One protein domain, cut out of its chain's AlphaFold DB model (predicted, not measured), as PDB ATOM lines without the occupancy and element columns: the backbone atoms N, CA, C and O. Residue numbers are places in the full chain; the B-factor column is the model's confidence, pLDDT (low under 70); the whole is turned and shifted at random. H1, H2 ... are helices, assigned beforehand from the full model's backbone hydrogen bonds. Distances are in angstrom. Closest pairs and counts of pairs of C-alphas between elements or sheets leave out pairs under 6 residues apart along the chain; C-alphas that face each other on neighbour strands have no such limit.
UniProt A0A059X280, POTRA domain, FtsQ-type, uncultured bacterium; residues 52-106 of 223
ATOM      1  N   ASN A  52     279.942 387.564 406.157       74.75
ATOM      2  CA  ASN A  52     281.100 388.170 406.802       74.75
ATOM      3  C   ASN A  52     281.196 389.648 406.395       74.75
ATOM      4  O   ASN A  52     280.952 389.994 405.239       74.75
ATOM      5  N   ARG A  53     281.591 390.534 407.323       73.69
ATOM      6  CA  ARG A  53     281.691 391.994 407.083       73.69
ATOM      7  C   ARG A  53     282.488 392.348 405.824       73.69
ATOM      8  O   ARG A  53     282.188 393.336 405.166       73.69
ATOM      9  N   VAL A  54     283.463 391.513 405.474       73.12
ATOM     10  CA  VAL A  54     284.285 391.638 404.266       73.12
ATOM     11  C   VAL A  54     283.455 391.474 402.988       73.12
ATOM     12  O   VAL A  54     283.682 392.196 402.029       73.12
ATOM     13  N   ILE A  55     282.460 390.582 402.987       70.75
ATOM     14  CA  ILE A  55     281.547 390.347 401.859       70.75
ATOM     15  C   ILE A  55     280.608 391.540 401.691       70.75
ATOM     16  O   ILE A  55     280.472 392.037 400.582       70.75
ATOM     17  N   LEU A  56     280.039 392.063 402.782       71.62
ATOM     18  CA  LEU A  56     279.219 393.284 402.749       71.62
ATOM     19  C   LEU A  56     280.030 394.515 402.319       71.62
ATOM     20  O   LEU A  56     279.530 395.365 401.585       71.62
ATOM     21  N   PHE A  57     281.289 394.610 402.752       69.44
ATOM     22  CA  PHE A  57     282.202 395.656 402.302       69.44
ATOM     23  C   PHE A  57     282.510 395.510 400.810       69.44
ATOM     24  O   PHE A  57     282.439 396.492 400.081       69.44
ATOM     25  N   LEU A  58     282.768 394.288 400.334       69.25
ATOM     26  CA  LEU A  58     282.999 394.006 398.920       69.25
ATOM     27  C   LEU A  58     281.747 394.291 398.082       69.25
ATOM     28  O   LEU A  58     281.857 394.862 397.010       69.25
ATOM     29  N   GLU A  59     280.554 393.980 398.582       70.94
ATOM     30  CA  GLU A  59     279.275 394.262 397.921       70.94
ATOM     31  C   GLU A  59     278.993 395.776 397.858       70.94
ATOM     32  O   GLU A  59     278.566 396.290 396.824       70.94
ATOM     33  N   ARG A  60     279.350 396.526 398.911       69.88
ATOM     34  CA  ARG A  60     279.323 398.000 398.929       69.88
ATOM     35  C   ARG A  60     280.376 398.620 398.007       69.88
ATOM     36  O   ARG A  60     280.133 399.678 397.430       69.88
ATOM     37  N   MET A  61     281.529 397.969 397.878       65.19
ATOM     38  CA  MET A  61     282.641 398.378 397.020       65.19
ATOM     39  C   MET A  61     282.494 397.862 395.582       65.19
ATOM     40  O   MET A  61     283.272 398.261 394.723       65.19
ATOM     41  N   MET A  62     281.487 397.033 395.275       60.09
ATOM     42  CA  MET A  62     281.198 396.520 393.929       60.09
ATOM     43  C   MET A  62     279.928 397.111 393.281       60.09
ATOM     44  O   MET A  62     279.172 396.375 392.640       60.09
ATOM     45  N   PRO A  63     279.671 398.440 393.284       73.12
ATOM     46  CA  PRO A  63     278.910 398.991 392.176       73.12
ATOM     47  C   PRO A  63     279.732 398.757 390.902       73.12
ATOM     48  O   PRO A  63     280.950 398.919 390.910       73.12
ATOM     49  N   ARG A  64     279.088 398.424 389.773       73.69
ATOM     50  CA  ARG A  64     279.753 398.264 388.453       73.69
ATOM     51  C   ARG A  64     280.772 399.373 388.138       73.69
ATOM     52  O   ARG A  64     281.754 399.142 387.444       73.69
ATOM     53  N   ARG A  65     280.537 400.572 388.675       76.50
ATOM     54  CA  ARG A  65     281.406 401.745 388.552       76.50
ATOM     55  C   ARG A  65     282.714 401.630 389.341       76.50
ATOM     56  O   ARG A  65     283.720 402.122 388.859       76.50
ATOM     57  N   ALA A  66     282.730 400.999 390.512       83.31
ATOM     58  CA  ALA A  66     283.937 400.878 391.330       83.31
ATOM     59  C   ALA A  66     284.965 399.933 390.703       83.31
ATOM     60  O   ALA A  66     286.138 400.280 390.643       83.31
ATOM     61  N   VAL A  67     284.523 398.798 390.150       84.69
ATOM     62  CA  VAL A  67     285.408 397.902 389.387       84.69
ATOM     63  C   VAL A  67     285.975 398.627 388.167       84.69
ATOM     64  O   VAL A  67     287.181 398.603 387.954       84.69
ATOM     65  N   LEU A  68     285.128 399.353 387.427       87.00
ATOM     66  CA  LEU A  68     285.560 400.170 386.290       87.00
ATOM     67  C   LEU A  68     286.619 401.210 386.704       87.00
ATOM     68  O   LEU A  68     287.656 401.322 386.056       87.00
ATOM     69  N   MET A  69     286.378 401.941 387.798       87.56
ATOM     70  CA  MET A  69     287.310 402.939 388.333       87.56
ATOM     71  C   MET A  69     288.624 402.309 388.781       87.56
ATOM     72  O   MET A  69     289.678 402.875 388.517       87.56
ATOM     73  N   LEU A  70     288.580 401.133 389.411       91.81
ATOM     74  CA  LEU A  70     289.777 400.410 389.824       91.81
ATOM     75  C   LEU A  70     290.612 399.992 388.606       91.81
ATOM     76  O   LEU A  70     291.817 400.208 388.589       91.81
ATOM     77  N   THR A  71     289.982 399.456 387.555       88.81
ATOM     78  CA  THR A  71     290.676 399.096 386.308       88.81
ATOM     79  C   THR A  71     291.300 400.320 385.636       88.81
ATOM     80  O   THR A  71     292.465 400.278 385.247       88.81
ATOM     81  N   LEU A  72     290.554 401.426 385.546       95.06
ATOM     82  CA  LEU A  72     291.054 402.705 385.033       95.06
ATOM     83  C   LEU A  72     292.238 403.223 385.855       95.06
ATOM     84  O   LEU A  72     293.251 403.617 385.283       95.06
ATOM     85  N   ALA A  73     292.136 403.188 387.184       94.12
ATOM     86  CA  ALA A  73     293.201 403.616 388.081       94.12
ATOM     87  C   ALA A  73     294.464 402.766 387.901       94.12
ATOM     88  O   ALA A  73     295.557 403.318 387.801       94.12
ATOM     89  N   THR A  74     294.329 401.443 387.789       94.62
ATOM     90  CA  THR A  74     295.461 400.539 387.542       94.62
ATOM     91  C   THR A  74     296.133 400.832 386.201       94.62
ATOM     92  O   THR A  74     297.358 400.929 386.143       94.62
ATOM     93  N   LEU A  75     295.354 401.039 385.133       94.75
ATOM     94  CA  LEU A  75     295.890 401.396 383.815       94.75
ATOM     95  C   LEU A  75     296.631 402.737 383.845       94.75
ATOM     96  O   LEU A  75     297.756 402.826 383.357       94.75
ATOM     97  N   LEU A  76     296.036 403.762 384.466       92.25
ATOM     98  CA  LEU A  76     296.658 405.078 384.617       92.25
ATOM     99  C   LEU A  76     297.950 404.998 385.433       92.25
ATOM    100  O   LEU A  76     298.963 405.564 385.035       92.25
ATOM    101  N   THR A  77     297.938 404.253 386.535       93.75
ATOM    102  CA  THR A  77     299.117 404.077 387.392       93.75
ATOM    103  C   THR A  77     300.249 403.386 386.635       93.75
ATOM    104  O   THR A  77     301.394 403.833 386.695       93.75
ATOM    105  N   SER A  78     299.935 402.337 385.868       92.69
ATOM    106  CA  SER A  78     300.911 401.646 385.022       92.69
ATOM    107  C   SER A  78     301.495 402.572 383.955       92.69
ATOM    108  O   SER A  78     302.707 402.578 383.749       92.69
ATOM    109  N   ALA A  79     300.652 403.368 383.290       86.88
ATOM    110  CA  ALA A  79     301.098 404.325 382.284       86.88
ATOM    111  C   ALA A  79     302.039 405.371 382.898       86.88
ATOM    112  O   ALA A  79     303.137 405.576 382.390       86.88
ATOM    113  N   VAL A  80     301.666 405.965 384.035       86.44
ATOM    114  CA  VAL A  80     302.492 406.954 384.748       86.44
ATOM    115  C   VAL A  80     303.842 406.363 385.156       86.44
ATOM    116  O   VAL A  80     304.879 406.976 384.909       86.44
ATOM    117  N   LEU A  81     303.861 405.152 385.720       89.81
ATOM    118  CA  LEU A  81     305.112 404.474 386.075       89.81
ATOM    119  C   LEU A  81     305.993 404.191 384.852       89.81
ATOM    120  O   LEU A  81     307.213 404.352 384.935       89.81
ATOM    121  N   GLY A  82     305.389 403.814 383.722       86.06
ATOM    122  CA  GLY A  82     306.092 403.632 382.453       86.06
ATOM    123  C   GLY A  82     306.722 404.927 381.940       86.06
ATOM    124  O   GLY A  82     307.868 404.919 381.501       86.06
ATOM    125  N   VAL A  83     306.022 406.054 382.071       86.06
ATOM    126  CA  VAL A  83     306.516 407.377 381.657       86.06
ATOM    127  C   VAL A  83     307.680 407.842 382.529       86.06
ATOM    128  O   VAL A  83     308.692 408.299 381.998       86.06
ATOM    129  N   ILE A  84     307.570 407.676 383.852       84.06
ATOM    130  CA  ILE A  84     308.623 408.058 384.805       84.06
ATOM    131  C   ILE A  84     309.894 407.243 384.555       84.06
ATOM    132  O   ILE A  84     310.979 407.809 384.468       84.06
ATOM    133  N   LYS A  85     309.774 405.918 384.403       81.94
ATOM    134  CA  LYS A  85     310.942 405.060 384.156       81.94
ATOM    135  C   LYS A  85     311.481 405.155 382.734       81.94
ATOM    136  O   LYS A  85     312.664 404.919 382.529       81.94
ATOM    137  N   GLY A  86     310.635 405.506 381.768       78.81
ATOM    138  CA  GLY A  86     311.034 405.692 380.379       78.81
ATOM    139  C   GLY A  86     311.766 407.005 380.115       78.81
ATOM    140  O   GLY A  86     312.276 407.173 379.016       78.81
ATOM    141  N   GLY A  87     311.793 407.958 381.055       74.12
ATOM    142  CA  GLY A  87     312.409 409.274 380.835       74.12
ATOM    143  C   GLY A  87     311.686 410.142 379.794       74.12
ATOM    144  O   GLY A  87     312.176 411.202 379.432       74.12
ATOM    145  N   HIS A  88     310.501 409.726 379.334       72.44
ATOM    146  CA  HIS A  88     309.675 410.448 378.353       72.44
ATOM    147  C   HIS A  88     308.662 411.380 379.034       72.44
ATOM    148  O   HIS A  88     307.615 411.698 378.470       72.44
ATOM    149  N   VAL A  89     308.956 411.799 380.266       64.12
ATOM    150  CA  VAL A  89     308.056 412.611 381.092       64.12
ATOM    151  C   VAL A  89     307.719 413.919 380.382       64.12
ATOM    152  O   VAL A  89     306.545 414.264 380.288       64.12
ATOM    153  N   ASP A  90     308.715 414.568 379.775       59.19
ATOM    154  CA  ASP A  90     308.540 415.837 379.064       59.19
ATOM    155  C   ASP A  90     307.763 415.686 377.746       59.19
ATOM    156  O   ASP A  90     306.888 416.498 377.446       59.19
ATOM    157  N   ALA A  91     308.007 414.613 376.983       67.25
ATOM    158  CA  ALA A  91     307.293 414.338 375.732       67.25
ATOM    159  C   ALA A  91     305.811 414.009 375.978       67.25
ATOM    160  O   ALA A  91     304.927 414.487 375.265       67.25
ATOM    161  N   VAL A  92     305.528 413.233 377.025       63.12
ATOM    162  CA  VAL A  92     304.161 412.881 377.416       63.12
ATOM    163  C   VAL A  92     303.445 414.080 378.031       63.12
ATOM    164  O   VAL A  92     302.284 414.312 377.704       63.12
ATOM    165  N   LEU A  93     304.122 414.904 378.840       62.38
ATOM    166  CA  LEU A  93     303.552 416.166 379.319       62.38
ATOM    167  C   LEU A  93     303.226 417.119 378.168       62.38
ATOM    168  O   LEU A  93     302.160 417.729 378.198       62.38
ATOM    169  N   ALA A  94     304.089 417.229 377.154       62.28
ATOM    170  CA  ALA A  94     303.830 418.054 375.976       62.28
ATOM    171  C   ALA A  94     302.593 417.561 375.202       62.28
ATOM    172  O   ALA A  94     301.691 418.344 374.912       62.28
ATOM    173  N   GLN A  95     302.476 416.250 374.969       63.66
ATOM    174  CA  GLN A  95     301.314 415.664 374.288       63.66
ATOM    175  C   GLN A  95     300.016 415.746 375.110       63.66
ATOM    176  O   GLN A  95     298.936 415.986 374.558       63.66
ATOM    177  N   LEU A  96     300.088 415.581 376.436       61.25
ATOM    178  CA  LEU A  96     298.938 415.790 377.319       61.25
ATOM    179  C   LEU A  96     298.539 417.264 377.369       61.25
ATOM    180  O   LEU A  96     297.350 417.574 377.359       61.25
ATOM    181  N   ALA A  97     299.509 418.174 377.399       56.62
ATOM    182  CA  ALA A  97     299.247 419.601 377.330       56.62
ATOM    183  C   ALA A  97     298.570 419.959 376.004       56.62
ATOM    184  O   ALA A  97     297.592 420.699 376.013       56.62
ATOM    185  N   ASP A  98     299.004 419.396 374.877       57.75
ATOM    186  CA  ASP A  98     298.410 419.677 373.569       57.75
ATOM    187  C   ASP A  98     297.022 419.068 373.377       57.75
ATOM    188  O   ASP A  98     296.119 419.762 372.907       57.75
ATOM    189  N   SER A  99     296.800 417.828 373.815       52.53
ATOM    190  CA  SER A  99     295.467 417.207 373.785       52.53
ATOM    191  C   SER A  99     294.485 417.916 374.722       52.53
ATOM    192  O   SER A  99     293.349 418.190 374.333       52.53
ATOM    193  N   ARG A 100     294.930 418.311 375.922       50.47
ATOM    194  CA  ARG A 100     294.139 419.124 376.855       50.47
ATOM    195  C   ARG A 100     293.848 420.510 376.294       50.47
ATOM    196  O   ARG A 100     292.733 420.997 376.446       50.47
ATOM    197  N   ASN A 101     294.810 421.134 375.621       48.69
ATOM    198  CA  ASN A 101     294.613 422.428 374.972       48.69
ATOM    199  C   ASN A 101     293.647 422.317 373.784       48.69
ATOM    200  O   ASN A 101     292.798 423.185 373.615       48.69
ATOM    201  N   ALA A 102     293.694 421.232 373.008       52.50
ATOM    202  CA  ALA A 102     292.731 420.962 371.941       52.50
ATOM    203  C   ALA A 102     291.307 420.736 372.486       52.50
ATOM    204  O   ALA A 102     290.351 421.281 371.935       52.50
ATOM    205  N   MET A 103     291.166 420.013 373.604       44.66
ATOM    206  CA  MET A 103     289.879 419.830 374.295       44.66
ATOM    207  C   MET A 103     289.371 421.118 374.965       44.66
ATOM    208  O   MET A 103     288.172 421.371 374.994       44.66
ATOM    209  N   ALA A 104     290.262 421.968 375.482       44.06
ATOM    210  CA  ALA A 104     289.891 423.269 376.041       44.06
ATOM    211  C   ALA A 104     289.432 424.254 374.950       44.06
ATOM    212  O   ALA A 104     288.499 425.029 375.164       44.06
ATOM    213  N   ASN A 105     290.035 424.174 373.760       43.88
ATOM    214  CA  ASN A 105     289.640 424.964 372.594       43.88
ATOM    215  C   ASN A 105     288.260 424.560 372.053       43.88
ATOM    216  O   ASN A 105     287.517 425.428 371.596       43.88
ATOM    217  N   SER A 106     287.886 423.278 372.132       44.41
ATOM    218  CA  SER A 106     286.543 422.822 371.748       44.41
ATOM    219  C   SER A 106     285.480 423.107 372.817       44.41
ATOM    220  O   SER A 106     284.303 423.209 372.483       44.41
TER     221      SER A 106
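This is residues 52 to 106 of the 223 residues of the protein "POTRA domain, FtsQ-type" of uncultured bacterium (UniProt A0A059X280). Picture an open zigzag of helices joined end to end: the short H1 leads through a corner into the long H2, and at the far end of H2 the chain folds back into H3, so that H2 and H3 make a V. The middle of the V is empty, and residues 52 to 79 and 94 to 106 stand free. The printed part has 55 residues with three named helices, in the order H1, H2, H3, and no named strand; the class is all helix. The whole is extended, with a radius of gyration of the C-alphas of 17.0 A, and only just flat, spanning 48 by 32 by 10 A.

Start with H1, residues 53 to 61, and go on to H2, residues 64 to 86; these two meet only through their link. Next comes H3, residues 89 to 106, which is close to H2 but not clearly touching it, with 2 pairs of C-alphas within 8 A. Their closest C-alphas are those of Val 83 and Val 89, 5.5 A apart. H2 and H3 run opposite ways at a steep tilt of 48 degrees, their centres 18.7 A apart. H1 and H3 are apart. In H1, H2 and H3 every O i to N i+4 pair is within hydrogen-bond range.

Find C-alpha 53 at (281.691, 391.994, 407.083), where H1 begins; it ends at Met 61, 12.0 A away. Find C-alpha 64 at (279.753, 398.264, 388.453); from there H2 runs 33.1 A to Gly 86. H3 runs 25.6 A from Val 89 to C-alpha 106 at (286.543, 422.822, 371.748).

The two C-alphas farthest apart, those of Asn 52 and Asn 105, are 51.0 A apart. The printed part has no cut, and both links are tight. Look at the B-factor column: the mean pLDDT of the printed part is 72.7, and residues 57 to 58, 60 to 62 and 89 to 106 are under 70.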